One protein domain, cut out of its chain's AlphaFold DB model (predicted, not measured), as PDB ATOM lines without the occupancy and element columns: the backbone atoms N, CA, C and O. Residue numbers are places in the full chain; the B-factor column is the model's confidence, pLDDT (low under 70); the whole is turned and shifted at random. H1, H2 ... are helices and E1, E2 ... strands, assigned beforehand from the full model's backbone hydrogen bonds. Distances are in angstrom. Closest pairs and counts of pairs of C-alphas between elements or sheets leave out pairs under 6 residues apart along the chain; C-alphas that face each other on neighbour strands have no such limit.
ATOM      1  N   ALA A  26      17.635 -48.843  21.189       74.19
ATOM      2  CA  ALA A  26      16.842 -47.648  21.484       74.19
ATOM      3  C   ALA A  26      17.308 -46.417  20.684       74.19
ATOM      4  O   ALA A  26      16.534 -45.476  20.485       74.19
ATOM      5  N   TRP A  27      18.561 -46.430  20.221       84.12
ATOM      6  CA  TRP A  27      19.163 -45.377  19.422       84.12
ATOM      7  C   TRP A  27      20.120 -45.952  18.377       84.12
ATOM      8  O   TRP A  27      21.141 -46.537  18.728       84.12
ATOM      9  N   GLU A  28      19.803 -45.729  17.105       87.31
ATOM     10  CA  GLU A  28      20.646 -46.079  15.962       87.31
ATOM     11  C   GLU A  28      21.136 -44.796  15.273       87.31
ATOM     12  O   GLU A  28      20.343 -43.882  15.016       87.31
ATOM     13  N   ILE A  29      22.435 -44.710  14.970       89.31
ATOM     14  CA  ILE A  29      23.028 -43.576  14.252       89.31
ATOM     15  C   ILE A  29      23.795 -44.084  13.031       89.31
ATOM     16  O   ILE A  29      24.640 -44.962  13.134       89.31
ATOM     17  N   ILE A  30      23.507 -43.519  11.856       91.06
ATOM     18  CA  ILE A  30      24.150 -43.903  10.594       91.06
ATOM     19  C   ILE A  30      24.625 -42.657   9.861       91.06
ATOM     20  O   ILE A  30      23.823 -41.775   9.538       91.06
ATOM     21  N   LEU A  31      25.913 -42.610   9.522       92.50
ATOM     22  CA  LEU A  31      26.472 -41.588   8.642       92.50
ATOM     23  C   LEU A  31      26.584 -42.104   7.205       92.50
ATOM     24  O   LEU A  31      27.147 -43.164   6.945       92.50
ATOM     25  N   LYS A  32      26.110 -41.311   6.244       93.62
ATOM     26  CA  LYS A  32      26.233 -41.623   4.816       93.62
ATOM     27  C   LYS A  32      26.463 -40.378   3.966       93.62
ATOM     28  O   LYS A  32      26.194 -39.255   4.385       93.62
ATOM     29  N   ARG A  33      26.907 -40.595   2.729       93.25
ATOM     30  CA  ARG A  33      26.916 -39.562   1.686       93.25
ATOM     31  C   ARG A  33      25.476 -39.259   1.252       93.25
ATOM     32  O   ARG A  33      24.706 -40.190   1.008       93.25
ATOM     33  N   HIS A  34      25.113 -37.980   1.193       89.94
ATOM     34  CA  HIS A  34      23.807 -37.526   0.705       89.94
ATOM     35  C   HIS A  34      23.861 -37.183  -0.782       89.94
ATOM     36  O   HIS A  34      23.063 -37.694  -1.561       89.94
ATOM     37  N   ASP A  35      24.826 -36.344  -1.148       91.00
ATOM     38  CA  ASP A  35      25.125 -35.916  -2.510       91.00
ATOM     39  C   ASP A  35      26.643 -35.673  -2.639       91.00
ATOM     40  O   ASP A  35      27.434 -36.212  -1.858       91.00
ATOM     41  N   ASP A  36      27.070 -34.920  -3.648       91.56
ATOM     42  CA  ASP A  36      28.486 -34.652  -3.914       91.56
ATOM     43  C   ASP A  36      29.138 -33.747  -2.862       91.56
ATOM     44  O   ASP A  36      30.352 -33.781  -2.704       91.56
ATOM     45  N   HIS A  37      28.365 -32.991  -2.086       93.50
ATOM     46  CA  HIS A  37      28.889 -31.998  -1.144       93.50
ATOM     47  C   HIS A  37      28.379 -32.188   0.284       93.50
ATOM     48  O   HIS A  37      28.960 -31.647   1.222       93.50
ATOM     49  N   ASN A  38      27.319 -32.970   0.474       94.44
ATOM     50  CA  ASN A  38      26.650 -33.134   1.751       94.44
ATOM     51  C   ASN A  38      26.824 -34.543   2.317       94.44
ATOM     52  O   ASN A  38      26.552 -35.556   1.661       94.44
ATOM     53  N   LEU A  39      27.181 -34.602   3.597       95.25
ATOM     54  CA  LEU A  39      26.991 -35.788   4.428       95.25
ATOM     55  C   LEU A  39      25.628 -35.728   5.120       95.25
ATOM     56  O   LEU A  39      25.111 -34.648   5.395       95.25
ATOM     57  N   GLU A  40      25.050 -36.885   5.422       95.62
ATOM     58  CA  GLU A  40      23.809 -37.021   6.186       95.62
ATOM     59  C   GLU A  40      24.033 -38.010   7.334       95.62
ATOM     60  O   GLU A  40      24.241 -39.203   7.106       95.62
ATOM     61  N   LEU A  41      23.975 -37.503   8.564       94.56
ATOM     62  CA  LEU A  41      23.925 -38.288   9.789       94.56
ATOM     63  C   LEU A  41      22.458 -38.487  10.174       94.56
ATOM     64  O   LEU A  41      21.754 -37.536  10.520       94.56
ATOM     65  N   LYS A  42      21.995 -39.730  10.103       93.25
ATOM     66  CA  LYS A  42      20.649 -40.131  10.501       93.25
ATOM     67  C   LYS A  42      20.683 -40.686  11.910       93.25
ATOM     68  O   LYS A  42      21.247 -41.750  12.118       93.25
ATOM     69  N   SER A  43      20.054 -39.989  12.843       91.19
ATOM     70  CA  SER A  43      19.831 -40.452  14.211       91.19
ATOM     71  C   SER A  43      18.380 -40.903  14.353       91.19
ATOM     72  O   SER A  43      17.463 -40.102  14.184       91.19
ATOM     73  N   MET A  44      18.167 -42.185  14.624       89.75
ATOM     74  CA  MET A  44      16.858 -42.805  14.810       89.75
ATOM     75  C   MET A  44      16.709 -43.184  16.277       89.75
ATOM     76  O   MET A  44      17.335 -44.129  16.751       89.75
ATOM     77  N   LEU A  45      15.896 -42.418  16.995       87.25
ATOM     78  CA  LEU A  45      15.708 -42.562  18.427       87.25
ATOM     79  C   LEU A  45      14.282 -43.014  18.743       87.25
ATOM     80  O   LEU A  45      13.311 -42.336  18.398       87.25
ATOM     81  N   GLN A  46      14.162 -44.136  19.443       83.56
ATOM     82  CA  GLN A  46      12.881 -44.650  19.912       83.56
ATOM     83  C   GLN A  46      12.481 -43.970  21.225       83.56
ATOM     84  O   GLN A  46      13.285 -43.896  22.159       83.56
ATOM     85  N   PHE A  47      11.239 -43.484  21.312       80.06
ATOM     86  CA  PHE A  47      10.711 -42.976  22.579       80.06
ATOM     87  C   PHE A  47      10.623 -44.116  23.598       80.06
ATOM     88  O   PHE A  47      10.233 -45.231  23.257       80.06
ATOM     89  N   GLN A  48      10.982 -43.826  24.846       76.19
ATOM     90  CA  GLN A  48      10.924 -44.781  25.951       76.19
ATOM     91  C   GLN A  48       9.697 -44.507  26.833       76.19
ATOM     92  O   GLN A  48       9.035 -43.475  26.697       76.19
ATOM     93  N   LYS A  49       9.405 -45.431  27.758       74.25
ATOM     94  CA  LYS A  49       8.338 -45.266  28.766       74.25
ATOM     95  C   LYS A  49       8.572 -44.058  29.678       74.25
ATOM     96  O   LYS A  49       7.624 -43.454  30.172       74.25
ATOM     97  N   GLU A  50       9.836 -43.711  29.884       79.25
ATOM     98  CA  GLU A  50      10.266 -42.532  30.625       79.25
ATOM     99  C   GLU A  50      10.813 -41.472  29.672       79.25
ATOM    100  O   GLU A  50      11.130 -41.755  28.514       79.25
ATOM    101  N   SER A  51      10.909 -40.233  30.147       82.50
ATOM    102  CA  SER A  51      11.573 -39.188  29.382       82.50
ATOM    103  C   SER A  51      13.074 -39.450  29.312       82.50
ATOM    104  O   SER A  51      13.680 -40.007  30.230       82.50
ATOM    105  N   VAL A  52      13.678 -39.070  28.190       84.94
ATOM    106  CA  VAL A  52      15.029 -39.514  27.842       84.94
ATOM    107  C   VAL A  52      15.909 -38.329  27.499       84.94
ATOM    108  O   VAL A  52      15.484 -37.385  26.821       84.94
ATOM    109  N   GLN A  53      17.156 -38.404  27.951       89.19
ATOM    110  CA  GLN A  53      18.231 -37.532  27.522       89.19
ATOM    111  C   GLN A  53      19.207 -38.302  26.643       89.19
ATOM    112  O   GLN A  53      19.681 -39.378  26.995       89.19
ATOM    113  N   GLY A  54      19.493 -37.743  25.474       89.94
ATOM    114  CA  GLY A  54      20.479 -38.280  24.551       89.94
ATOM    115  C   GLY A  54      21.586 -37.268  24.325       89.94
ATOM    116  O   GLY A  54      21.304 -36.092  24.105       89.94
ATOM    117  N   VAL A  55      22.841 -37.698  24.346       92.62
ATOM    118  CA  VAL A  55      23.975 -36.858  23.941       92.62
ATOM    119  C   VAL A  55      24.628 -37.485  22.719       92.62
ATOM    120  O   VAL A  55      24.862 -38.688  22.718       92.62
ATOM    121  N   VAL A  56      24.906 -36.666  21.701       93.81
ATOM    122  CA  VAL A  56      25.746 -37.024  20.551       93.81
ATOM    123  C   VAL A  56      26.891 -36.026  20.456       93.81
ATOM    124  O   VAL A  56      26.658 -34.823  20.320       93.81
ATOM    125  N   ASP A  57      28.115 -36.525  20.498       94.75
ATOM    126  CA  ASP A  57      29.348 -35.781  20.301       94.75
ATOM    127  C   ASP A  57      29.968 -36.201  18.957       94.75
ATOM    128  O   ASP A  57      30.296 -37.361  18.724       94.75
ATOM    129  N   LEU A  58      30.089 -35.243  18.037       95.56
ATOM    130  CA  LEU A  58      30.633 -35.442  16.696       95.56
ATOM    131  C   LEU A  58      31.984 -34.745  16.585       95.56
ATOM    132  O   LEU A  58      32.061 -33.529  16.766       95.56
ATOM    133  N   TYR A  59      33.025 -35.495  16.239       95.81
ATOM    134  CA  TYR A  59      34.379 -34.979  16.036       95.81
ATOM    135  C   TYR A  59      34.791 -35.142  14.576       95.81
ATOM    136  O   TYR A  59      34.973 -36.264  14.110       95.81
ATOM    137  N   PHE A  60      34.953 -34.029  13.860       95.19
ATOM    138  CA  PHE A  60      35.388 -34.000  12.463       95.19
ATOM    139  C   PHE A  60      36.869 -33.645  12.397       95.19
ATOM    140  O   PHE A  60      37.223 -32.486  12.587       95.19
ATOM    141  N   PHE A  61      37.719 -34.622  12.105       93.88
ATOM    142  CA  PHE A  61      39.159 -34.448  11.938       93.88
ATOM    143  C   PHE A  61      39.465 -34.108  10.488       93.88
ATOM    144  O   PHE A  61      39.457 -35.001   9.640       93.88
ATOM    145  N   LEU A  62      39.684 -32.823  10.208       91.94
ATOM    146  CA  LEU A  62      39.897 -32.299   8.862       91.94
ATOM    147  C   LEU A  62      41.375 -31.935   8.644       91.94
ATOM    148  O   LEU A  62      42.018 -31.394   9.550       91.94
ATOM    149  N   PRO A  63      41.927 -32.163   7.439       88.88
ATOM    150  CA  PRO A  63      43.302 -31.777   7.139       88.88
ATOM    151  C   PRO A  63      43.434 -30.252   7.110       88.88
ATOM    152  O   PRO A  63      42.590 -29.580   6.520       88.88
ATOM    153  N   LYS A  64      44.525 -29.686   7.644       87.75
ATOM    154  CA  LYS A  64      44.720 -28.216   7.703       87.75
ATOM    155  C   LYS A  64      44.580 -27.481   6.365       87.75
ATOM    156  O   LYS A  64      44.237 -26.301   6.344       87.75
ATOM    157  N   ASN A  65      44.772 -28.178   5.245       85.25
ATOM    158  CA  ASN A  65      44.605 -27.626   3.899       85.25
ATOM    159  C   ASN A  65      43.178 -27.119   3.618       85.25
ATOM    160  O   ASN A  65      43.014 -26.294   2.730       85.25
ATOM    161  N   VAL A  66      42.156 -27.550   4.374       87.12
ATOM    162  CA  VAL A  66      40.793 -26.995   4.229       87.12
ATOM    163  C   VAL A  66      40.621 -25.606   4.849       87.12
ATOM    164  O   VAL A  66      39.544 -25.021   4.740       87.12
ATOM    165  N   GLN A  67      41.659 -25.083   5.510       87.88
ATOM    166  CA  GLN A  67      41.691 -23.755   6.123       87.88
ATOM    167  C   GLN A  67      40.520 -23.505   7.084       87.88
ATOM    168  O   GLN A  67      39.905 -22.444   7.064       87.88
ATOM    169  N   LEU A  68      40.195 -24.463   7.958       88.25
ATOM    170  CA  LEU A  68      39.036 -24.343   8.853       88.25
ATOM    171  C   LEU A  68      39.070 -23.050   9.691       88.25
ATOM    172  O   LEU A  68      38.046 -22.393   9.863       88.25
ATOM    173  N   ARG A  69      40.260 -22.647  10.153       87.31
ATOM    174  CA  ARG A  69      40.469 -21.433  10.961       87.31
ATOM    175  C   ARG A  69      40.278 -20.117  10.206       87.31
ATOM    176  O   ARG A  69      40.240 -19.076  10.854       87.31
ATOM    177  N   SER A  70      40.160 -20.130   8.874       87.38
ATOM    178  CA  SER A  70      39.828 -18.911   8.124       87.38
ATOM    179  C   SER A  70      38.364 -18.506   8.284       87.38
ATOM    180  O   SER A  70      38.007 -17.384   7.940       87.38
ATOM    181  N   TYR A  71      37.513 -19.417   8.767       87.75
ATOM    182  CA  TYR A  71      36.086 -19.185   8.944       87.75
ATOM    183  C   TYR A  71      35.747 -18.885  10.394       87.75
ATOM    184  O   TYR A  71      36.312 -19.454  11.331       87.75
ATOM    185  N   ASN A  72      34.764 -18.014  10.583       86.31
ATOM    186  CA  ASN A  72      34.222 -17.779  11.906       86.31
ATOM    187  C   ASN A  72      33.247 -18.903  12.310       86.31
ATOM    188  O   ASN A  72      32.704 -19.648  11.491       86.31
ATOM    189  N   LYS A  73      32.983 -19.003  13.615       84.56
ATOM    190  CA  LYS A  73      32.087 -20.018  14.181       84.56
ATOM    191  C   LYS A  73      30.669 -19.973  13.591       84.56
ATOM    192  O   LYS A  73      30.030 -21.016  13.460       84.56
ATOM    193  N   TYR A  74      30.166 -18.787  13.248       83.38
ATOM    194  CA  TYR A  74      28.831 -18.634  12.674       83.38
ATOM    195  C   TYR A  74      28.762 -19.212  11.254       83.38
ATOM    196  O   TYR A  74      27.839 -19.968  10.966       83.38
ATOM    197  N   GLU A  75      29.754 -18.938  10.406       87.31
ATOM    198  CA  GLU A  75      29.852 -19.488   9.048       87.31
ATOM    199  C   GLU A  75      29.874 -21.014   9.064       87.31
ATOM    200  O   GLU A  75      29.108 -21.639   8.337       87.31
ATOM    201  N   ILE A  76      30.679 -21.601   9.954       89.25
ATOM    202  CA  ILE A  76      30.739 -23.055  10.137       89.25
ATOM    203  C   ILE A  76      29.384 -23.588  10.613       89.25
ATOM    204  O   ILE A  76      28.915 -24.603  10.118       89.25
ATOM    205  N   SER A  77      28.702 -22.893  11.531       86.81
ATOM    206  CA  SER A  77      27.404 -23.350  12.049       86.81
ATOM    207  C   SER A  77      26.299 -23.436  10.992       86.81
ATOM    208  O   SER A  77      25.377 -24.233  11.151       86.81
ATOM    209  N   VAL A  78      26.379 -22.643   9.917       88.94
ATOM    210  CA  VAL A  78      25.400 -22.662   8.817       88.94
ATOM    211  C   VAL A  78      25.558 -23.908   7.943       88.94
ATOM    212  O   VAL A  78      24.585 -24.348   7.332       88.94
ATOM    213  N   ASP A  79      26.741 -24.524   7.936       92.06
ATOM    214  CA  ASP A  79      26.990 -25.758   7.190       92.06
ATOM    215  C   ASP A  79      26.320 -26.984   7.833       92.06
ATOM    216  O   ASP A  79      26.164 -28.017   7.182       92.06
ATOM    217  N   PHE A  80      25.892 -26.870   9.095       91.81
ATOM    218  CA  PHE A  80      25.174 -27.910   9.825       91.81
ATOM    219  C   PHE A  80      23.680 -27.603   9.839       91.81
ATOM    220  O   PHE A  80      23.216 -26.628  10.435       91.81
ATOM    221  N   PHE A  81      22.895 -28.470   9.208       89.19
ATOM    222  CA  PHE A  81      21.460 -28.275   9.094       89.19
ATOM    223  C   PHE A  81      20.686 -29.551   9.404       89.19
ATOM    224  O   PHE A  81      20.830 -30.566   8.727       89.19
ATOM    225  N   SER A  82      19.807 -29.480  10.401       89.12
ATOM    226  CA  SER A  82      19.049 -30.637  10.876       89.12
ATOM    227  C   SER A  82      17.583 -30.588  10.460       89.12
ATOM    228  O   SER A  82      16.940 -29.541  10.540       89.12
ATOM    229  N   ARG A  83      17.034 -31.736  10.049       89.69
ATOM    230  CA  ARG A  83      15.592 -31.936   9.834       89.69
ATOM    231  C   ARG A  83      15.078 -33.055  10.724       89.69
ATOM    232  O   ARG A  83      15.487 -34.204  10.553       89.69
ATOM    233  N   GLN A  84      14.125 -32.729  11.588       89.81
ATOM    234  CA  GLN A  84      13.443 -33.698  12.435       89.81
ATOM    235  C   GLN A  84      12.115 -34.139  11.815       89.81
ATOM    236  O   GLN A  84      11.365 -33.333  11.261       89.81
ATOM    237  N   ARG A  85      11.812 -35.429  11.924       88.31
ATOM    238  CA  ARG A  85      10.502 -35.992  11.593       88.31
ATOM    239  C   ARG A  85      10.167 -37.138  12.536       88.31
ATOM    240  O   ARG A  85      11.066 -37.794  13.059       88.31
ATOM    241  N   LEU A  86       8.882 -37.400  12.704       86.94
ATOM    242  CA  LEU A  86       8.405 -38.655  13.254       86.94
ATOM    243  C   LEU A  86       8.439 -39.736  12.173       86.94
ATOM    244  O   LEU A  86       8.293 -39.467  10.976       86.94
ATOM    245  N   PHE A  87       8.662 -40.968  12.604       82.75
ATOM    246  CA  PHE A  87       8.522 -42.154  11.772       82.75
ATOM    247  C   PHE A  87       8.030 -43.320  12.624       82.75
ATOM    248  O   PHE A  87       8.051 -43.257  13.853       82.75
ATOM    249  N   ILE A  88       7.598 -44.387  11.963       76.25
ATOM    250  CA  ILE A  88       7.136 -45.601  12.633       76.25
ATOM    251  C   ILE A  88       8.285 -46.619  12.607       76.25
ATOM    252  O   ILE A  88       8.764 -46.950  11.515       76.25
ATOM    253  N   ASP A 379      24.765 -22.745  21.312       81.50
ATOM    254  CA  ASP A 379      24.804 -21.908  20.117       81.50
ATOM    255  C   ASP A 379      23.444 -21.889  19.419       81.50
ATOM    256  O   ASP A 379      23.016 -20.871  18.872       81.50
ATOM    257  N   SER A 380      22.737 -23.019  19.452       81.75
ATOM    258  CA  SER A 380      21.387 -23.152  18.913       81.75
ATOM    259  C   SER A 380      20.513 -24.016  19.817       81.75
ATOM    260  O   SER A 380      20.933 -25.071  20.292       81.75
ATOM    261  N   GLU A 381      19.277 -23.569  20.043       86.25
ATOM    262  CA  GLU A 381      18.237 -24.338  20.724       86.25
ATOM    263  C   GLU A 381      17.041 -24.522  19.784       86.25
ATOM    264  O   GLU A 381      16.496 -23.559  19.231       86.25
ATOM    265  N   TYR A 382      16.614 -25.770  19.626       86.44
ATOM    266  CA  TYR A 382      15.487 -26.172  18.799       86.44
ATOM    267  C   TYR A 382      14.396 -26.713  19.706       86.44
ATOM    268  O   TYR A 382      14.608 -27.673  20.446       86.44
ATOM    269  N   ASN A 383      13.216 -26.101  19.653       87.94
ATOM    270  CA  ASN A 383      12.043 -26.642  20.333       87.94
ATOM    271  C   ASN A 383      11.269 -27.506  19.339       87.94
ATOM    272  O   ASN A 383      10.825 -26.993  18.311       87.94
ATOM    273  N   LEU A 384      11.114 -28.786  19.665       86.44
ATOM    274  CA  LEU A 384      10.383 -29.760  18.867       86.44
ATOM    275  C   LEU A 384       8.902 -29.696  19.245       86.44
ATOM    276  O   LEU A 384       8.534 -29.893  20.409       86.44
ATOM    277  N   LYS A 385       8.045 -29.387  18.274       85.00
ATOM    278  CA  LYS A 385       6.593 -29.349  18.455       85.00
ATOM    279  C   LYS A 385       5.887 -30.095  17.330       85.00
ATOM    280  O   LYS A 385       6.304 -30.037  16.178       85.00
ATOM    281  N   THR A 386       4.805 -30.763  17.679       79.44
ATOM    282  CA  THR A 386       3.810 -31.325  16.760       79.44
ATOM    283  C   THR A 386       2.495 -30.580  16.935       79.44
ATOM    284  O   THR A 386       2.329 -29.864  17.923       79.44
ATOM    285  N   GLU A 387       1.536 -30.792  16.033       69.81
ATOM    286  CA  GLU A 387       0.158 -30.302  16.210       69.81
ATOM    287  C   GLU A 387      -0.423 -30.738  17.567       69.81
ATOM    288  O   GLU A 387      -1.066 -29.951  18.253       69.81
ATOM    289  N   ASN A 388      -0.074 -31.948  18.016       67.38
ATOM    290  CA  ASN A 388      -0.605 -32.559  19.234       67.38
ATOM    291  C   ASN A 388       0.182 -32.224  20.518       67.38
ATOM    292  O   ASN A 388      -0.138 -32.760  21.575       67.38
ATOM    293  N   GLY A 389       1.226 -31.380  20.461       74.56
ATOM    294  CA  GLY A 389       1.974 -30.995  21.669       74.56
ATOM    295  C   GLY A 389       3.486 -30.803  21.507       74.56
ATOM    296  O   GLY A 389       4.032 -30.742  20.407       74.56
ATOM    297  N   HIS A 390       4.182 -30.656  22.639       83.19
ATOM    298  CA  HIS A 390       5.636 -30.465  22.697       83.19
ATOM    299  C   HIS A 390       6.361 -31.807  22.824       83.19
ATOM    300  O   HIS A 390       6.121 -32.531  23.780       83.19
ATOM    301  N   LEU A 391       7.284 -32.103  21.905       84.31
ATOM    302  CA  LEU A 391       8.041 -33.363  21.896       84.31
ATOM    303  C   LEU A 391       9.351 -33.299  22.689       84.31
ATOM    304  O   LEU A 391       9.895 -34.330  23.079       84.31
ATOM    305  N   GLY A 392       9.892 -32.098  22.889       86.31
ATOM    306  CA  GLY A 392      11.172 -31.916  23.560       86.31
ATOM    307  C   GLY A 392      12.042 -30.836  22.936       86.31
ATOM    308  O   GLY A 392      11.576 -29.975  22.184       86.31
ATOM    309  N   LYS A 393      13.330 -30.858  23.273       91.06
ATOM    310  CA  LYS A 393      14.302 -29.835  22.881       91.06
ATOM    311  C   LYS A 393      15.611 -30.460  22.422       91.06
ATOM    312  O   LYS A 393      16.038 -31.472  22.967       91.06
ATOM    313  N   ILE A 394      16.257 -29.810  21.461       91.00
ATOM    314  CA  ILE A 394      17.624 -30.116  21.035       91.00
ATOM    315  C   ILE A 394      18.477 -28.880  21.296       91.00
ATOM    316  O   ILE A 394      18.108 -27.775  20.899       91.00
ATOM    317  N   LYS A 395      19.610 -29.055  21.969       91.81
ATOM    318  CA  LYS A 395      20.613 -28.010  22.183       91.81
ATOM    319  C   LYS A 395      21.897 -28.385  21.458       91.81
ATOM    320  O   LYS A 395      22.309 -29.538  21.529       91.81
ATOM    321  N   GLU A 396      22.517 -27.424  20.785       91.19
ATOM    322  CA  GLU A 396      23.727 -27.635  19.988       91.19
ATOM    323  C   GLU A 396      24.853 -26.697  20.426       91.19
ATOM    324  O   GLU A 396      24.622 -25.511  20.680       91.19
ATOM    325  N   TRP A 397      26.071 -27.234  20.467       91.56
ATOM    326  CA  TRP A 397      27.310 -26.496  20.686       91.56
ATOM    327  C   TRP A 397      28.312 -26.871  19.604       91.56
ATOM    328  O   TRP A 397      28.555 -28.054  19.376       91.56
ATOM    329  N   ILE A 398      28.921 -25.871  18.976       91.62
ATOM    330  CA  ILE A 398      29.975 -26.048  17.976       91.62
ATOM    331  C   ILE A 398      31.260 -25.427  18.510       91.62
ATOM    332  O   ILE A 398      31.278 -24.285  18.980       91.62
ATOM    333  N   LYS A 399      32.358 -26.172  18.440       90.50
ATOM    334  CA  LYS A 399      33.695 -25.699  18.793       90.50
ATOM    335  C   LYS A 399      34.683 -26.118  17.719       90.50
ATOM    336  O   LYS A 399      34.550 -27.188  17.136       90.50
ATOM    337  N   ILE A 400      35.664 -25.263  17.472       91.06
ATOM    338  CA  ILE A 400      36.855 -25.618  16.707       91.06
ATOM    339  C   ILE A 400      37.925 -25.880  17.753       91.06
ATOM    340  O   ILE A 400      38.162 -25.010  18.591       91.06
ATOM    341  N   LEU A 401      38.487 -27.078  17.739       90.56
ATOM    342  CA  LEU A 401      39.449 -27.550  18.718       90.56
ATOM    343  C   LEU A 401      40.754 -27.914  18.023       90.56
ATOM    344  O   LEU A 401      40.766 -28.419  16.893       90.56
ATOM    345  N   ASP A 402      41.846 -27.703  18.742       86.88
ATOM    346  CA  ASP A 402      43.119 -28.329  18.420       86.88
ATOM    347  C   ASP A 402      43.092 -29.810  18.846       86.88
ATOM    348  O   ASP A 402      42.486 -30.139  19.871       86.88
ATOM    349  N   PRO A 403      43.769 -30.731  18.128       83.06
ATOM    350  CA  PRO A 403      43.808 -32.143  18.507       83.06
ATOM    351  C   PRO A 403      44.253 -32.384  19.954       83.06
ATOM    352  O   PRO A 403      43.798 -33.342  20.569       83.06
ATOM    353  N   SER A 404      45.091 -31.506  20.517       85.06
ATOM    354  CA  SER A 404      45.554 -31.559  21.910       85.06
ATOM    355  C   SER A 404      44.472 -31.261  22.951       85.06
ATOM    356  O   SER A 404      44.618 -31.666  24.099       85.06
ATOM    357  N   GLU A 405      43.401 -30.557  22.579       87.38
ATOM    358  CA  GLU A 405      42.295 -30.192  23.479       87.38
ATOM    359  C   GLU A 405      41.245 -31.310  23.602       87.38
ATOM    360  O   GLU A 405      40.330 -31.236  24.424       87.38
ATOM    361  N   ILE A 406      41.358 -32.350  22.773       89.88
ATOM    362  CA  ILE A 406      40.411 -33.462  22.698       89.88
ATOM    363  C   ILE A 406      40.761 -34.523  23.741       89.88
ATOM    364  O   ILE A 406      41.931 -34.744  24.048       89.88
ATOM    365  N   SER A 407      39.750 -35.237  24.243       90.31
ATOM    366  CA  SER A 407      39.942 -36.389  25.131       90.31
ATOM    367  C   SER A 407      40.965 -37.393  24.565       90.31
ATOM    368  O   SER A 407      40.888 -37.744  23.380       90.31
ATOM    369  N   PRO A 408      41.884 -37.921  25.398       88.62
ATOM    370  CA  PRO A 408      42.906 -38.868  24.954       88.62
ATOM    371  C   PRO A 408      42.310 -40.149  24.354       88.62
ATOM    372  O   PRO A 408      42.916 -40.744  23.465       88.62
ATOM    373  N   VAL A 409      41.104 -40.548  24.778       90.00
ATOM    374  CA  VAL A 409      40.394 -41.718  24.230       90.00
ATOM    375  C   VAL A 409      40.039 -41.501  22.758       90.00
ATOM    376  O   VAL A 409      40.344 -42.340  21.914       90.00
ATOM    377  N   ILE A 410      39.475 -40.339  22.423       90.94
ATOM    378  CA  ILE A 410      39.083 -39.989  21.051       90.94
ATOM    379  C   ILE A 410      40.315 -39.803  20.167       90.94
ATOM    380  O   ILE A 410      40.336 -40.266  19.027       90.94
ATOM    381  N   GLN A 411      41.385 -39.211  20.707       90.50
ATOM    382  CA  GLN A 411      42.664 -39.140  20.001       90.50
ATOM    383  C   GLN A 411      43.229 -40.536  19.700       90.50
ATOM    384  O   GLN A 411      43.724 -40.774  18.598       90.50
ATOM    385  N   ALA A 412      43.152 -41.473  20.650       89.69
ATOM    386  CA  ALA A 412      43.612 -42.843  20.449       89.69
ATOM    387  C   ALA A 412      42.790 -43.565  19.369       89.69
ATOM    388  O   ALA A 412      43.369 -44.206  18.490       89.69
ATOM    389  N   ILE A 413      41.463 -43.405  19.380       90.12
ATOM    390  CA  ILE A 413      40.568 -43.937  18.341       90.12
ATOM    391  C   ILE A 413      40.925 -43.354  16.963       90.12
ATOM    392  O   ILE A 413      41.079 -44.098  15.988       90.12
ATOM    393  N   ARG A 414      41.138 -42.033  16.881       90.44
ATOM    394  CA  ARG A 414      41.553 -41.355  15.645       90.44
ATOM    395  C   ARG A 414      42.885 -41.897  15.125       90.44
ATOM    396  O   ARG A 414      42.973 -42.197  13.936       90.44
ATOM    397  N   LYS A 415      43.898 -42.054  15.984       89.00
ATOM    398  CA  LYS A 415      45.234 -42.556  15.601       89.00
ATOM    399  C   LYS A 415      45.219 -44.014  15.141       89.00
ATOM    400  O   LYS A 415      45.923 -44.363  14.201       89.00
ATOM    401  N   LYS A 416      44.381 -44.863  15.745       88.75
ATOM    402  CA  LYS A 416      44.197 -46.259  15.302       88.75
ATOM    403  C   LYS A 416      43.562 -46.378  13.910       88.75
ATOM    404  O   LYS A 416      43.689 -47.413  13.270       88.75
ATOM    405  N   SER A 417      42.886 -45.330  13.443       86.94
ATOM    406  CA  SER A 417      42.096 -45.346  12.206       86.94
ATOM    407  C   SER A 417      42.880 -44.960  10.941       86.94
ATOM    408  O   SER A 417      42.309 -44.982   9.847       86.94
ATOM    409  N   CYS A 418      44.159 -44.595  11.076       84.69
ATOM    410  CA  CYS A 418      45.004 -44.101   9.985       84.69
ATOM    411  C   CYS A 418      45.177 -45.125   8.851       84.69
ATOM    412  O   CYS A 418      45.362 -46.317   9.093       84.69
ATOM    413  N   VAL A 419      45.152 -44.657   7.596       85.12
ATOM    414  CA  VAL A 419      45.374 -45.529   6.419       85.12
ATOM    415  C   VAL A 419      46.854 -45.790   6.182       85.12
ATOM    416  O   VAL A 419      47.236 -46.876   5.750       85.12
ATOM    417  N   SER A 420      47.683 -44.782   6.432       85.50
ATOM    418  CA  SER A 420      49.129 -44.860   6.263       85.50
ATOM    419  C   SER A 420      49.834 -44.279   7.476       85.50
ATOM    420  O   SER A 420      49.288 -43.424   8.174       85.50
ATOM    421  N   GLU A 421      51.075 -44.706   7.688       84.50
ATOM    422  CA  GLU A 421      51.946 -44.159   8.726       84.50
ATOM    423  C   GLU A 421      52.123 -42.638   8.589       84.50
ATOM    424  O   GLU A 421      52.130 -41.923   9.588       84.50
ATOM    425  N   ALA A 422      52.166 -42.129   7.352       84.31
ATOM    426  CA  ALA A 422      52.338 -40.709   7.070       84.31
ATOM    427  C   ALA A 422      51.201 -39.841   7.644       84.31
ATOM    428  O   ALA A 422      51.442 -38.693   8.012       84.31
ATOM    429  N   GLU A 423      49.981 -40.380   7.774       85.69
ATOM    430  CA  GLU A 423      48.845 -39.644   8.348       85.69
ATOM    431  C   GLU A 423      49.068 -39.265   9.815       85.69
ATOM    432  O   GLU A 423      48.551 -38.242  10.253       85.69
ATOM    433  N   ASN A 424      49.870 -40.030  10.564       83.38
ATOM    434  CA  ASN A 424      50.150 -39.741  11.975       83.38
ATOM    435  C   ASN A 424      50.952 -38.449  12.185       83.38
ATOM    436  O   ASN A 424      50.951 -37.904  13.287       83.38
ATOM    437  N   TYR A 425      51.640 -37.975  11.147       84.69
ATOM    438  CA  TYR A 425      52.458 -36.763  11.191       84.69
ATOM    439  C   TYR A 425      51.736 -35.541  10.617       84.69
ATOM    440  O   TYR A 425      52.242 -34.421  10.715       84.69
ATOM    441  N   LEU A 426      50.563 -35.737  10.011       85.62
ATOM    442  CA  LEU A 426      49.771 -34.640   9.477       85.62
ATOM    443  C   LEU A 426      49.073 -33.895  10.610       85.62
ATOM    444  O   LEU A 426      48.546 -34.479  11.552       85.62
ATOM    445  N   GLN A 427      49.061 -32.573  10.492       87.12
ATOM    446  CA  GLN A 427      48.301 -31.730  11.399       87.12
ATOM    447  C   GLN A 427      46.845 -31.643  10.935       87.12
ATOM    448  O   GLN A 427      46.563 -31.480   9.743       87.12
ATOM    449  N   GLU A 428      45.932 -31.684  11.898       90.62
ATOM    450  CA  GLU A 428      44.489 -31.636  11.679       90.62
ATOM    451  C   GLU A 428      43.874 -30.514  12.513       90.62
ATOM    452  O   GLU A 428      44.382 -30.188  13.587       90.62
ATOM    453  N   ASP A 429      42.782 -29.938  12.021       91.38
ATOM    454  CA  ASP A 429      41.881 -29.124  12.832       91.38
ATOM    455  C   ASP A 429      40.603 -29.930  13.087       91.38
ATOM    456  O   ASP A 429      40.173 -30.709  12.227       91.38
ATOM    457  N   VAL A 430      39.986 -29.746  14.257       93.56
ATOM    458  CA  VAL A 430      38.818 -30.541  14.646       93.56
ATOM    459  C   VAL A 430      37.586 -29.679  14.857       93.56
ATOM    460  O   VAL A 430      37.600 -28.751  15.661       93.56
ATOM    461  N   ILE A 431      36.488 -30.013  14.178       94.88
ATOM    462  CA  ILE A 431      35.164 -29.484  14.532       94.88
ATOM    463  C   ILE A 431      34.541 -30.440  15.545       94.88
ATOM    464  O   ILE A 431      34.339 -31.614  15.246       94.88
ATOM    465  N   HIS A 432      34.208 -29.932  16.726       94.94
ATOM    466  CA  HIS A 432      33.429 -30.642  17.732       94.94
ATOM    467  C   HIS A 432      32.004 -30.092  17.760       94.94
ATOM    468  O   HIS A 432      31.781 -28.942  18.145       94.94
ATOM    469  N   LEU A 433      31.041 -30.912  17.341       94.50
ATOM    470  CA  LEU A 433      29.613 -30.617  17.422       94.50
ATOM    471  C   LEU A 433      28.984 -31.507  18.494       94.50
ATOM    472  O   LEU A 433      28.842 -32.712  18.312       94.50
ATOM    473  N   LYS A 434      28.566 -30.889  19.597       93.81
ATOM    474  CA  LYS A 434      27.840 -31.549  20.678       93.81
ATOM    475  C   LYS A 434      26.355 -31.259  20.570       93.81
ATOM    476  O   LYS A 434      25.953 -30.099  20.465       93.81
ATOM    477  N   ARG A 435      25.530 -32.299  20.645       93.69
ATOM    478  CA  ARG A 435      24.072 -32.208  20.558       93.69
ATOM    479  C   ARG A 435      23.441 -32.911  21.743       93.69
ATOM    480  O   ARG A 435      23.745 -34.066  22.018       93.69
ATOM    481  N   HIS A 436      22.563 -32.207  22.441       93.38
ATOM    482  CA  HIS A 436      21.827 -32.733  23.581       93.38
ATOM    483  C   HIS A 436      20.335 -32.762  23.267       93.38
ATOM    484  O   HIS A 436      19.732 -31.723  22.995       93.38
ATOM    485  N   PHE A 437      19.757 -33.951  23.321       91.44
ATOM    486  CA  PHE A 437      18.351 -34.248  23.111       91.44
ATOM    487  C   PHE A 437      17.683 -34.391  24.475       91.44
ATOM    488  O   PHE A 437      18.159 -35.133  25.325       91.44
ATOM    489  N   SER A 438      16.578 -33.689  24.695       90.31
ATOM    490  CA  SER A 438      15.727 -33.860  25.875       90.31
ATOM    491  C   SER A 438      14.307 -34.083  25.392       90.31
ATOM    492  O   SER A 438      13.683 -33.146  24.890       90.31
ATOM    493  N   LEU A 439      13.820 -35.315  25.488       87.19
ATOM    494  CA  LEU A 439      12.562 -35.733  24.880       87.19
ATOM    495  C   LEU A 439      11.557 -36.197  25.923       87.19
ATOM    496  O   LEU A 439      11.931 -36.714  26.975       87.19
ATOM    497  N   ILE A 440      10.278 -36.013  25.608       83.12
ATOM    498  CA  ILE A 440       9.179 -36.505  26.440       83.12
ATOM    499  C   ILE A 440       9.149 -38.037  26.487       83.12
ATOM    500  O   ILE A 440       9.728 -38.712  25.631       83.12
ATOM    501  N   LYS A 441       8.432 -38.575  27.479       77.50
ATOM    502  CA  LYS A 441       8.023 -39.982  27.467       77.50
ATOM    503  C   LYS A 441       7.107 -40.251  26.274       77.50
ATOM    504  O   LYS A 441       6.358 -39.353  25.903       77.50
ATOM    505  N   GLU A 442       7.200 -41.462  25.733       74.31
ATOM    506  CA  GLU A 442       6.280 -42.127  24.801       74.31
ATOM    507  C   GLU A 442       5.373 -41.222  23.942       74.31
ATOM    508  O   GLU A 442       4.447 -40.576  24.428       74.31
ATOM    509  N   MET A 443       5.572 -41.257  22.622       73.44
ATOM    510  CA  MET A 443       4.716 -40.557  21.665       73.44
ATOM    511  C   MET A 443       3.987 -41.560  20.773       73.44
ATOM    512  O   MET A 443       4.620 -42.351  20.068       73.44
ATOM    513  N   SER A 444       2.659 -41.471  20.746       68.75
ATOM    514  CA  SER A 444       1.816 -42.183  19.786       68.75
ATOM    515  C   SER A 444       1.046 -41.197  18.916       68.75
ATOM    516  O   SER A 444       0.424 -40.268  19.436       68.75
ATOM    517  N   LEU A 445       1.049 -41.418  17.606       68.50
ATOM    518  CA  LEU A 445       0.175 -40.717  16.669       68.50
ATOM    519  C   LEU A 445      -0.887 -41.713  16.211       68.50
ATOM    520  O   LEU A 445      -0.516 -42.761  15.687       68.50
ATOM    521  N   ASP A 446      -2.168 -41.403  16.433       62.66
ATOM    522  CA  ASP A 446      -3.309 -42.275  16.118       62.66
ATOM    523  C   ASP A 446      -3.007 -43.750  16.449       62.66
ATOM    524  O   ASP A 446      -2.804 -44.549  15.538       62.66
ATOM    525  N   GLY A 447      -2.807 -44.044  17.743       63.41
ATOM    526  CA  GLY A 447      -2.596 -45.393  18.299       63.41
ATOM    527  C   GLY A 447      -1.288 -46.111  17.940       63.41
ATOM    528  O   GLY A 447      -0.999 -47.161  18.520       63.41
ATOM    529  N   ASN A 448      -0.453 -45.534  17.069       67.31
ATOM    530  CA  ASN A 448       0.821 -46.117  16.651       67.31
ATOM    531  C   ASN A 448       2.005 -45.432  17.339       67.31
ATOM    532  O   ASN A 448       2.143 -44.207  17.285       67.31
ATOM    533  N   HIS A 449       2.893 -46.224  17.948       76.62
ATOM    534  CA  HIS A 449       4.125 -45.713  18.552       76.62
ATOM    535  C   HIS A 449       5.030 -45.112  17.472       76.62
ATOM    536  O   HIS A 449       5.376 -45.765  16.484       76.62
ATOM    537  N   CYS A 450       5.417 -43.857  17.665       78.25
ATOM    538  CA  CYS A 450       6.355 -43.172  16.792       78.25
ATOM    539  C   CYS A 450       7.772 -43.233  17.368       78.25
ATOM    540  O   CYS A 450       7.988 -43.573  18.527       78.25
ATOM    541  N   ALA A 451       8.743 -42.862  16.549       84.88
ATOM    542  CA  ALA A 451      10.116 -42.582  16.935       84.88
ATOM    543  C   ALA A 451      10.567 -41.261  16.306       84.88
ATOM    544  O   ALA A 451       9.998 -40.797  15.312       84.88
ATOM    545  N   LEU A 452      11.585 -40.642  16.900       89.56
ATOM    546  CA  LEU A 452      12.190 -39.419  16.397       89.56
ATOM    547  C   LEU A 452      13.307 -39.774  15.418       89.56
ATOM    548  O   LEU A 452      14.274 -40.441  15.775       89.56
ATOM    549  N   GLN A 453      13.204 -39.278  14.191       90.88
ATOM    550  CA  GLN A 453      14.303 -39.290  13.240       90.88
ATOM    551  C   GLN A 453      14.850 -37.878  13.086       90.88
ATOM    552  O   GLN A 453      14.147 -36.970  12.640       90.88
ATOM    553  N   ASP A 454      16.129 -37.719  13.387       92.19
ATOM    554  CA  ASP A 454      16.879 -36.500  13.150       92.19
ATOM    555  C   ASP A 454      17.895 -36.724  12.025       92.19
ATOM    556  O   ASP A 454      18.754 -37.599  12.106       92.19
ATOM    557  N   ASN A 455      17.762 -35.959  10.940       92.50
ATOM    558  CA  ASN A 455      18.684 -36.002   9.808       92.50
ATOM    559  C   ASN A 455      19.531 -34.730   9.812       92.50
ATOM    560  O   ASN A 455      19.075 -33.683   9.338       92.50
ATOM    561  N   LEU A 456      20.749 -34.833  10.332       94.06
ATOM    562  CA  LEU A 456      21.740 -33.766  10.295       94.06
ATOM    563  C   LEU A 456      22.497 -33.833   8.971       94.06
ATOM    564  O   LEU A 456      23.216 -34.793   8.701       94.06
ATOM    565  N   ARG A 457      22.338 -32.804   8.144       94.56
ATOM    566  CA  ARG A 457      23.143 -32.590   6.947       94.56
ATOM    567  C   ARG A 457      24.338 -31.706   7.257       94.56
ATOM    568  O   ARG A 457      24.195 -30.723   7.980       94.56
ATOM    569  N   ILE A 458      25.481 -32.063   6.687       94.69
ATOM    570  CA  ILE A 458      26.741 -31.331   6.822       94.69
ATOM    571  C   ILE A 458      27.215 -30.972   5.416       94.69
ATOM    572  O   ILE A 458      27.573 -31.877   4.659       94.69
ATOM    573  N   ASN A 459      27.196 -29.686   5.073       95.00
ATOM    574  CA  ASN A 459      27.695 -29.190   3.792       95.00
ATOM    575  C   ASN A 459      29.214 -28.994   3.856       95.00
ATOM    576  O   ASN A 459      29.718 -28.292   4.731       95.00
ATOM    577  N   LEU A 460      29.940 -29.603   2.921       93.00
ATOM    578  CA  LEU A 460      31.394 -29.528   2.853       93.00
ATOM    579  C   LEU A 460      31.936 -28.700   1.685       93.00
ATOM    580  O   LEU A 460      33.146 -28.507   1.596       93.00
ATOM    581  N   GLU A 461      31.069 -28.170   0.822       92.44
ATOM    582  CA  GLU A 461      31.421 -27.445  -0.406       92.44
ATOM    583  C   GLU A 461      32.488 -26.365  -0.177       92.44
ATOM    584  O   GLU A 461      33.502 -26.312  -0.877       92.44
ATOM    585  N   ARG A 462      32.330 -25.552   0.876       91.19
ATOM    586  CA  ARG A 462      33.271 -24.462   1.182       91.19
ATOM    587  C   ARG A 462      34.683 -24.931   1.533       91.19
ATOM    588  O   ARG A 462      35.617 -24.139   1.417       91.19
ATOM    589  N   TYR A 463      34.835 -26.162   2.013       90.19
ATOM    590  CA  TYR A 463      36.117 -26.727   2.434       90.19
ATOM    591  C   TYR A 463      36.856 -27.353   1.247       90.19
ATOM    592  O   TYR A 463      38.086 -27.346   1.217       90.19
ATOM    593  N   LEU A 464      36.117 -27.833   0.238       90.38
ATOM    594  CA  LEU A 464      36.686 -28.482  -0.946       90.38
ATOM    595  C   LEU A 464      37.425 -27.507  -1.868       90.38
ATOM    596  O   LEU A 464      38.381 -27.903  -2.533       90.38
ATOM    597  N   LYS A 465      37.036 -26.225  -1.883       88.44
ATOM    598  CA  LYS A 465      37.633 -25.203  -2.767       88.44
ATOM    599  C   LYS A 465      39.138 -24.991  -2.557       88.44
ATOM    600  O   LYS A 465      39.816 -24.515  -3.462       88.44
ATOM    601  N   HIS A 466      39.638 -25.346  -1.374       86.75
ATOM    602  CA  HIS A 466      41.041 -25.201  -0.980       86.75
ATOM    603  C   HIS A 466      41.890 -26.439  -1.296       86.75
ATOM    604  O   HIS A 466      43.088 -26.455  -1.023       86.75
ATOM    605  N   LEU A 467      41.279 -27.489  -1.850       87.56
ATOM    606  CA  LEU A 467      41.982 -28.702  -2.246       87.56
ATOM    607  C   LEU A 467      42.640 -28.537  -3.623       87.56
ATOM    608  O   LEU A 467      42.177 -27.779  -4.484       87.56
ATOM    609  N   ASP A 468      43.720 -29.288  -3.829       85.44
ATOM    610  CA  ASP A 468      44.434 -29.309  -5.104       85.44
ATOM    611  C   ASP A 468      43.621 -30.017  -6.192       85.44
ATOM    612  O   ASP A 468      42.621 -30.687  -5.916       85.44
ATOM    613  N   ASP A 469      44.080 -29.885  -7.437       83.56
ATOM    614  CA  ASP A 469      43.505 -30.595  -8.576       83.56
ATOM    615  C   ASP A 469      43.415 -32.112  -8.295       83.56
ATOM    616  O   ASP A 469      44.399 -32.717  -7.838       83.56
ATOM    617  N   PRO A 470      42.241 -32.735  -8.516       81.94
ATOM    618  CA  PRO A 470      42.072 -34.164  -8.343       81.94
ATOM    619  C   PRO A 470      42.953 -34.985  -9.282       81.94
ATOM    620  O   PRO A 470      43.223 -36.122  -8.932       81.94
ATOM    621  N   GLN A 471      43.414 -34.491 -10.432       84.25
ATOM    622  CA  GLN A 471      44.293 -35.269 -11.309       84.25
ATOM    623  C   GLN A 471      45.758 -34.952 -11.035       84.25
ATOM    624  O   GLN A 471      46.214 -33.819 -11.179       84.25
ATOM    625  N   LYS A 472      46.523 -35.977 -10.642       85.88
ATOM    626  CA  LYS A 472      47.959 -35.840 -10.418       85.88
ATOM    627  C   LYS A 472      48.735 -36.974 -11.058       85.88
ATOM    628  O   LYS A 472      48.452 -38.156 -10.855       85.88
ATOM    629  N   ASP A 473      49.770 -36.583 -11.782       85.75
ATOM    630  CA  ASP A 473      50.723 -37.504 -12.367       85.75
ATOM    631  C   ASP A 473      51.771 -37.918 -11.338       85.75
ATOM    632  O   ASP A 473      52.396 -37.078 -10.685       85.75
ATOM    633  N   ILE A 474      51.973 -39.225 -11.211       87.94
ATOM    634  CA  ILE A 474      53.020 -39.813 -10.386       87.94
ATOM    635  C   ILE A 474      54.008 -40.493 -11.326       87.94
ATOM    636  O   ILE A 474      53.619 -41.254 -12.212       87.94
ATOM    637  N   VAL A 475      55.292 -40.204 -11.139       88.12
ATOM    638  CA  VAL A 475      56.367 -40.909 -11.834       88.12
ATOM    639  C   VAL A 475      56.815 -42.052 -10.937       88.12
ATOM    640  O   VAL A 475      57.261 -41.825  -9.814       88.12
ATOM    641  N   LEU A 476      56.662 -43.276 -11.424       88.69
ATOM    642  CA  LEU A 476      57.082 -44.493 -10.744       88.69
ATOM    643  C   LEU A 476      58.238 -45.118 -11.516       88.69
ATOM    644  O   LEU A 476      58.251 -45.126 -12.747       88.69
ATOM    645  N   LEU A 477      59.211 -45.657 -10.793       89.38
ATOM    646  CA  LEU A 477      60.279 -46.443 -11.392       89.38
ATOM    647  C   LEU A 477      59.810 -47.897 -11.501       89.38
ATOM    648  O   LEU A 477      59.452 -48.514 -10.497       89.38
ATOM    649  N   ASN A 478      59.797 -48.442 -12.714       83.62
ATOM    650  CA  ASN A 478      59.533 -49.860 -12.928       83.62
ATOM    651  C   ASN A 478      60.728 -50.705 -12.464       83.62
ATOM    652  O   ASN A 478      61.842 -50.201 -12.319       83.62
ATOM    653  N   LYS A 479      60.508 -52.012 -12.270       84.00
ATOM    654  CA  LYS A 479      61.556 -52.962 -11.851       84.00
ATOM    655  C   LYS A 479      62.770 -52.980 -12.791       84.00
ATOM    656  O   LYS A 479      63.871 -53.256 -12.336       84.00
ATOM    657  N   ASP A 480      62.567 -52.608 -14.053       84.81
ATOM    658  CA  ASP A 480      63.603 -52.529 -15.089       84.81
ATOM    659  C   ASP A 480      64.336 -51.170 -15.122       84.81
ATOM    660  O   ASP A 480      65.103 -50.896 -16.038       84.81
ATOM    661  N   GLY A 481      64.083 -50.276 -14.157       85.69
ATOM    662  CA  GLY A 481      64.731 -48.960 -14.080       85.69
ATOM    663  C   GLY A 481      64.162 -47.903 -15.035       85.69
ATOM    664  O   GLY A 481      64.696 -46.799 -15.120       85.69
ATOM    665  N   HIS A 482      63.066 -48.199 -15.737       85.88
ATOM    666  CA  HIS A 482      62.380 -47.236 -16.599       85.88
ATOM    667  C   HIS A 482      61.336 -46.419 -15.835       85.88
ATOM    668  O   HIS A 482      60.591 -46.947 -15.007       85.88
ATOM    669  N   PHE A 483      61.241 -45.128 -16.156       86.75
ATOM    670  CA  PHE A 483      60.193 -44.258 -15.635       86.75
ATOM    671  C   PHE A 483      58.856 -44.571 -16.310       86.75
ATOM    672  O   PHE A 483      58.741 -44.527 -17.533       86.75
ATOM    673  N   SER A 484      57.831 -44.838 -15.508       84.69
ATOM    674  CA  SER A 484      56.439 -44.881 -15.943       84.69
ATOM    675  C   SER A 484      55.676 -43.719 -15.318       84.69
ATOM    676  O   SER A 484      55.844 -43.392 -14.142       84.69
ATOM    677  N   LYS A 485      54.853 -43.050 -16.123       85.38
ATOM    678  CA  LYS A 485      53.991 -41.965 -15.666       85.38
ATOM    679  C   LYS A 485      52.584 -42.520 -15.497       85.38
ATOM    680  O   LYS A 485      51.998 -43.003 -16.461       85.38
ATOM    681  N   VAL A 486      52.059 -42.463 -14.279       86.44
ATOM    682  CA  VAL A 486      50.707 -42.922 -13.955       86.44
ATOM    683  C   VAL A 486      49.899 -41.729 -13.469       86.44
ATOM    684  O   VAL A 486      50.198 -41.143 -12.429       86.44
ATOM    685  N   THR A 487      48.867 -41.362 -14.225       85.06
ATOM    686  CA  THR A 487      47.891 -40.354 -13.803       85.06
ATOM    687  C   THR A 487      46.927 -40.995 -12.816       85.06
ATOM    688  O   THR A 487      46.290 -42.005 -13.117       85.06
ATOM    689  N   THR A 488      46.831 -40.426 -11.619       85.31
ATOM    690  CA  THR A 488      45.965 -40.934 -10.551       85.31
ATOM    691  C   THR A 488      45.096 -39.826  -9.983       85.31
ATOM    692  O   THR A 488      45.429 -38.642 -10.074       85.31
ATOM    693  N   ASN A 489      43.980 -40.219  -9.370       84.50
ATOM    694  CA  ASN A 489      43.119 -39.279  -8.674       84.50
ATOM    695  C   ASN A 489      43.664 -39.014  -7.266       84.50
ATOM    696  O   ASN A 489      43.661 -39.902  -6.411       84.50
ATOM    697  N   LYS A 490      44.098 -37.780  -7.009       87.75
ATOM    698  CA  LYS A 490      44.411 -37.274  -5.681       87.75
ATOM    699  C   LYS A 490      43.137 -37.233  -4.842       87.75
ATOM    700  O   LYS A 490      42.150 -36.587  -5.193       87.75
ATOM    701  N   VAL A 491      43.182 -37.924  -3.709       89.56
ATOM    702  CA  VAL A 491      42.097 -37.976  -2.729       89.56
ATOM    703  C   VAL A 491      42.606 -37.536  -1.368       89.56
ATOM    704  O   VAL A 491      43.782 -37.691  -1.043       89.56
ATOM    705  N   TYR A 492      41.693 -37.002  -0.573       90.00
ATOM    706  CA  TYR A 492      41.921 -36.589   0.797       90.00
ATOM    707  C   TYR A 492      41.031 -37.431   1.708       90.00
ATOM    708  O   TYR A 492      39.866 -37.694   1.389       90.00
ATOM    709  N   TYR A 493      41.595 -37.854   2.836       91.56
ATOM    710  CA  TYR A 493      40.865 -38.539   3.890       91.56
ATOM    711  C   TYR A 493      40.604 -37.581   5.038       91.56
ATOM    712  O   TYR A 493      41.466 -36.784   5.404       91.56
ATOM    713  N   PHE A 494      39.415 -37.684   5.609       92.19
ATOM    714  CA  PHE A 494      39.096 -37.074   6.886       92.19
ATOM    715  C   PHE A 494      38.226 -38.036   7.689       92.19
ATOM    716  O   PHE A 494      37.615 -38.957   7.130       92.19
ATOM    717  N   TYR A 495      38.203 -37.855   9.003       94.75
ATOM    718  CA  TYR A 495      37.603 -38.823   9.914       94.75
ATOM    719  C   TYR A 495      36.499 -38.178  10.733       94.75
ATOM    720  O   TYR A 495      36.623 -37.033  11.163       94.75
ATOM    721  N   ILE A 496      35.419 -38.921  10.946       95.44
ATOM    722  CA  ILE A 496      34.320 -38.524  11.818       95.44
ATOM    723  C   ILE A 496      34.190 -39.576  12.906       95.44
ATOM    724  O   ILE A 496      33.986 -40.749  12.599       95.44
ATOM    725  N   ILE A 497      34.305 -39.149  14.159       95.19
ATOM    726  CA  ILE A 497      34.000 -39.980  15.325       95.19
ATOM    727  C   ILE A 497      32.653 -39.522  15.878       95.19
ATOM    728  O   ILE A 497      32.442 -38.322  16.072       95.19
ATOM    729  N   VAL A 498      31.745 -40.473  16.073       94.38
ATOM    730  CA  VAL A 498      30.393 -40.265  16.586       94.38
ATOM    731  C   VAL A 498      30.285 -40.978  17.923       94.38
ATOM    732  O   VAL A 498      30.123 -42.194  17.961       94.38
ATOM    733  N   ASP A 499      30.350 -40.216  19.004       93.00
ATOM    734  CA  ASP A 499      30.087 -40.716  20.347       93.00
ATOM    735  C   ASP A 499      28.643 -40.420  20.717       93.00
ATOM    736  O   ASP A 499      28.167 -39.296  20.542       93.00
ATOM    737  N   TYR A 500      27.927 -41.408  21.238       92.00
ATOM    738  CA  TYR A 500      26.555 -41.208  21.669       92.00
ATOM    739  C   TYR A 500      26.186 -42.049  22.884       92.00
ATOM    740  O   TYR A 500      26.672 -43.163  23.094       92.00
ATOM    741  N   GLN A 501      25.312 -41.482  23.711       90.62
ATOM    742  CA  GLN A 501      24.854 -42.090  24.956       90.62
ATOM    743  C   GLN A 501      23.403 -41.722  25.245       90.62
ATOM    744  O   GLN A 501      23.008 -40.562  25.108       90.62
ATOM    745  N   LEU A 502      22.627 -42.708  25.685       87.25
ATOM    746  CA  LEU A 502      21.235 -42.538  26.077       87.25
ATOM    747  C   LEU A 502      21.092 -42.749  27.585       87.25
ATOM    748  O   LEU A 502      21.559 -43.760  28.107       87.25
ATOM    749  N   SER A 503      20.423 -41.822  28.266       84.44
ATOM    750  CA  SER A 503      20.189 -41.880  29.710       84.44
ATOM    751  C   SER A 503      18.732 -41.520  30.040       84.44
ATOM    752  O   SER A 503      18.180 -40.600  29.426       84.44
ATOM    753  N   PRO A 504      18.086 -42.193  31.009       78.12
ATOM    754  CA  PRO A 504      16.781 -41.772  31.519       78.12
ATOM    755  C   PRO A 504      16.886 -40.387  32.172       78.12
ATOM    756  O   PRO A 504      17.871 -40.084  32.845       78.12
ATOM    757  N   GLN A 505      15.875 -39.533  32.009       65.56
ATOM    758  CA  GLN A 505      15.914 -38.160  32.528       65.56
ATOM    759  C   GLN A 505      15.858 -38.083  34.068       65.56
ATOM    760  O   GLN A 505      16.265 -37.067  34.625       65.56
ATOM    761  N   ASN A 506      15.398 -39.139  34.752       55.19
ATOM    762  CA  ASN A 506      15.301 -39.208  36.218       55.19
ATOM    763  C   ASN A 506      16.632 -39.532  36.930       55.19
ATOM    764  O   ASN A 506      16.637 -39.755  38.139       55.19
ATOM    765  N   PHE A 507      17.766 -39.543  36.220       46.91
ATOM    766  CA  PHE A 507      19.085 -39.646  36.848       46.91
ATOM    767  C   PHE A 507      19.457 -38.318  37.529       46.91
ATOM    768  O   PHE A 507      20.164 -37.469  36.980       46.91
ATOM    769  N   ASP A 508      18.954 -38.124  38.748       40.22
ATOM    770  CA  ASP A 508      19.423 -37.072  39.638       40.22
ATOM    771  C   ASP A 508      20.918 -37.266  39.923       40.22
ATOM    772  O   ASP A 508      21.368 -38.276  40.464       40.22
ATOM    773  N   SER A 509      21.695 -36.241  39.578       41.28
ATOM    774  CA  SER A 509      23.159 -36.126  39.710       41.28
ATOM    775  C   SER A 509      23.750 -36.276  41.131       41.28
ATOM    776  O   SER A 509      24.911 -35.930  41.344       41.28
ATOM    777  N   SER A 518      25.734 -45.868  31.822       55.41
ATOM    778  CA  SER A 518      25.233 -45.695  30.462       55.41
ATOM    779  C   SER A 518      26.383 -45.959  29.487       55.41
ATOM    780  O   SER A 518      27.337 -45.181  29.419       55.41
ATOM    781  N   LYS A 519      26.335 -47.086  28.773       68.00
ATOM    782  CA  LYS A 519      27.401 -47.507  27.863       68.00
ATOM    783  C   LYS A 519      27.512 -46.509  26.708       68.00
ATOM    784  O   LYS A 519      26.643 -46.477  25.838       68.00
ATOM    785  N   VAL A 520      28.570 -45.697  26.711       79.31
ATOM    786  CA  VAL A 520      28.916 -44.817  25.586       79.31
ATOM    787  C   VAL A 520      29.254 -45.700  24.389       79.31
ATOM    788  O   VAL A 520      30.072 -46.617  24.499       79.31
ATOM    789  N   LYS A 521      28.592 -45.447  23.260       86.56
ATOM    790  CA  LYS A 521      28.911 -46.074  21.979       86.56
ATOM    791  C   LYS A 521      29.680 -45.078  21.124       86.56
ATOM    792  O   LYS A 521      29.353 -43.894  21.123       86.56
ATOM    793  N   SER A 522      30.672 -45.582  20.405       88.62
ATOM    794  CA  SER A 522      31.536 -44.794  19.534       88.62
ATOM    795  C   SER A 522      31.588 -45.453  18.167       88.62
ATOM    796  O   SER A 522      32.004 -46.604  18.063       88.62
ATOM    797  N   ASP A 523      31.219 -44.717  17.124       91.31
ATOM    798  CA  ASP A 523      31.371 -45.146  15.736       91.31
ATOM    799  C   ASP A 523      32.400 -44.277  15.024       91.31
ATOM    800  O   ASP A 523      32.457 -43.060  15.218       91.31
ATOM    801  N   VAL A 524      33.200 -44.887  14.150       93.81
ATOM    802  CA  VAL A 524      34.218 -44.171  13.376       93.81
ATOM    803  C   VAL A 524      33.933 -44.302  11.896       93.81
ATOM    804  O   VAL A 524      33.733 -45.394  11.370       93.81
ATOM    805  N   TYR A 525      33.991 -43.179  11.195       94.75
ATOM    806  CA  TYR A 525      33.796 -43.106   9.760       94.75
ATOM    807  C   TYR A 525      35.000 -42.449   9.102       94.75
ATOM    808  O   TYR A 525      35.451 -41.380   9.511       94.75
ATOM    809  N   ARG A 526      35.487 -43.064   8.027       94.38
ATOM    810  CA  ARG A 526      36.445 -42.452   7.111       94.38
ATOM    811  C   ARG A 526      35.712 -41.926   5.892       94.38
ATOM    812  O   ARG A 526      35.042 -42.681   5.183       94.38
ATOM    813  N   VAL A 527      35.893 -40.646   5.614       93.81
ATOM    814  CA  VAL A 527      35.340 -39.991   4.436       93.81
ATOM    815  C   VAL A 527      36.455 -39.746   3.430       93.81
ATOM    816  O   VAL A 527      37.549 -39.307   3.777       93.81
ATOM    817  N   VAL A 528      36.180 -40.087   2.175       92.62
ATOM    818  CA  VAL A 528      37.073 -39.902   1.032       92.62
ATOM    819  C   VAL A 528      36.501 -38.793   0.170       92.62
ATOM    820  O   VAL A 528      35.352 -38.899  -0.266       92.62
ATOM    821  N   MET A 529      37.293 -37.762  -0.100       91.44
ATOM    822  CA  MET A 529      36.881 -36.610  -0.904       91.44
ATOM    823  C   MET A 529      37.989 -36.145  -1.847       91.44
ATOM    824  O   MET A 529      39.162 -36.474  -1.666       91.44
ATOM    825  N   ASN A 530      37.618 -35.360  -2.846       90.88
ATOM    826  CA  ASN A 530      38.528 -34.580  -3.677       90.88
ATOM    827  C   ASN A 530      37.930 -33.180  -3.906       90.88
ATOM    828  O   ASN A 530      36.901 -32.840  -3.325       90.88
ATOM    829  N   LYS A 531      38.562 -32.364  -4.754       89.94
ATOM    830  CA  LYS A 531      38.081 -31.008  -5.062       89.94
ATOM    831  C   LYS A 531      36.666 -30.965  -5.654       89.94
ATOM    832  O   LYS A 531      35.969 -29.976  -5.468       89.94
ATOM    833  N   ASN A 532      36.251 -32.025  -6.348       89.81
ATOM    834  CA  ASN A 532      34.957 -32.096  -7.029       89.81
ATOM    835  C   ASN A 532      33.829 -32.581  -6.111       89.81
ATOM    836  O   ASN A 532      32.670 -32.496  -6.500       89.81
ATOM    837  N   GLY A 533      34.153 -33.142  -4.943       91.38
ATOM    838  CA  GLY A 533      33.139 -33.658  -4.039       91.38
ATOM    839  C   GLY A 533      33.588 -34.798  -3.134       91.38
ATOM    840  O   GLY A 533      34.734 -35.257  -3.105       91.38
ATOM    841  N   LEU A 534      32.607 -35.294  -2.396       92.00
ATOM    842  CA  LEU A 534      32.639 -36.519  -1.626       92.00
ATOM    843  C   LEU A 534      32.618 -37.716  -2.570       92.00
ATOM    844  O   LEU A 534      31.734 -37.853  -3.406       92.00
ATOM    845  N   LEU A 535      33.558 -38.637  -2.393       90.88
ATOM    846  CA  LEU A 535      33.615 -39.875  -3.166       90.88
ATOM    847  C   LEU A 535      32.937 -41.008  -2.400       90.88
ATOM    848  O   LEU A 535      32.079 -41.705  -2.943       90.88
ATOM    849  N   LYS A 536      33.287 -41.187  -1.119       90.88
ATOM    850  CA  LYS A 536      32.814 -42.329  -0.325       90.88
ATOM    851  C   LYS A 536      32.861 -42.077   1.177       90.88
ATOM    852  O   LYS A 536      33.758 -41.401   1.663       90.88
ATOM    853  N   VAL A 537      31.949 -42.713   1.908       92.19
ATOM    854  CA  VAL A 537      31.966 -42.825   3.374       92.19
ATOM    855  C   VAL A 537      32.135 -44.301   3.724       92.19
ATOM    856  O   VAL A 537      31.442 -45.145   3.156       92.19
ATOM    857  N   LYS A 538      33.089 -44.628   4.597       90.88
ATOM    858  CA  LYS A 538      33.349 -45.995   5.062       90.88
ATOM    859  C   LYS A 538      33.277 -46.043   6.592       90.88
ATOM    860  O   LYS A 538      34.065 -45.333   7.214       90.88
ATOM    861  N   PRO A 539      32.411 -46.871   7.191       89.62
ATOM    862  CA  PRO A 539      32.494 -47.168   8.615       89.62
ATOM    863  C   PRO A 539      33.762 -47.976   8.882       89.62
ATOM    864  O   PRO A 539      34.158 -48.812   8.064       89.62
ATOM    865  N   LEU A 540      34.402 -47.720  10.013       87.12
ATOM    866  CA  LEU A 540      35.538 -48.477  10.508       87.12
ATOM    867  C   LEU A 540      35.086 -49.236  11.752       87.12
ATOM    868  O   LEU A 540      34.552 -48.644  12.686       87.12
ATOM    869  N   LEU A 541      35.300 -50.549  11.755       75.19
ATOM    870  CA  LEU A 541      35.057 -51.359  12.938       75.19
ATOM    871  C   LEU A 541      36.161 -51.060  13.952       75.19
ATOM    872  O   LEU A 541      37.345 -51.245  13.656       75.19
TER     873      LEU A 541
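AT A GLANCE: This is residues 26 to 88, 379 to 509 and 518 to 541 of the 543 residues of an uncharacterized protein of Bdellovibrionaceae bacterium (UniProt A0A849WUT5). The body is a sandwich, a sheet of seven strands, curled like part of a barrel, face to face with a smaller sheet of four whose strands run at 14 degrees to its own. At one end the hairpin of E9 and E10 makes an arm; four short helices lie round the body. Printed are 218 residues, with four named helices and thirteen named strands in the order E1 E2 E3 H1 E4 E5 E6 H2 H3 E7 E8 H4 E9 E10 E11 E12 E13. The sheets, E5 E6 E7 E3 E11 E12 E13, E1 E2 E8 E4 and E9 E10, are antiparallel. The class is mostly strand; the whole is only just compact, close to loose, with a radius of gyration of the C-alphas of 20.4 A and spans of 74 by 34 by 34 A.

IN THESE COORDINATES: Find C-alpha 27 at (19.163, -45.377, 19.422), where E1 begins, residues 27 to 33. E2, residues 38 to 46, E3, 52 to 63, 35.9 A long, H1, 73 to 78, and E4, 80 to 87, follow. Past the first cut come E5, 380 to 386, E6, 389 to 401, 37.7 A, H2, 408 to 416, H3, 421 to 425, E7, 428 to 439, E8, 451 to 459, H4, 461 to 464, E9, 471 to 477, and E10, 483 to 489. E10 runs on into E11, 492 to 504, 40.0 A, at 36 degrees. E12, 521 to 530, and E13, 533 to 540, end at C-alpha 540, (35.538, -48.477, 10.508).

HOW THE PARTS SIT: Look first at E3, an inner strand of the twisted large sheet: N 54 and O 437 of E7 are 2.9 A apart, N 57 and O 499 of E11 2.8 A. In the small sheet, N 41 of E2 and O 456 of E8 are 2.8 A apart. Edge strands E1 and E13 come closest at the C-alphas of Lys 32 and Val 537, 6.0 A. H1 is only just over E6, with 3 of its C-alphas; Ser 77 and Ile 398 have the closest C-alphas, 7.0 A. On the opposite face H2 is over E11, at a height over the sheet of 9.8 A. H4 only grazes this sheet; H3 is not on it. In the hairpin E9 and E10, N 474 and O 486 are 2.9 A apart. H1 and H2 have every O i to N i+4 pair within hydrogen-bond range; H3 has 0 of 1, but 2 of 2 O i to N i+3 pairs; H4 is too short for an i+4 pair.

THE WHOLE: The farthest C-alphas, Asn 388 and Asp 480, are 75.5 A apart. Residues 89 to 378 and 510 to 517 are not printed, with C-alpha gaps of 30.5 A and 13.5 A. The link E7 to E8 is long. pLDDT is under 70 at residues 387 to 388, 444 to 448, 505 to 509 and 518 to 519.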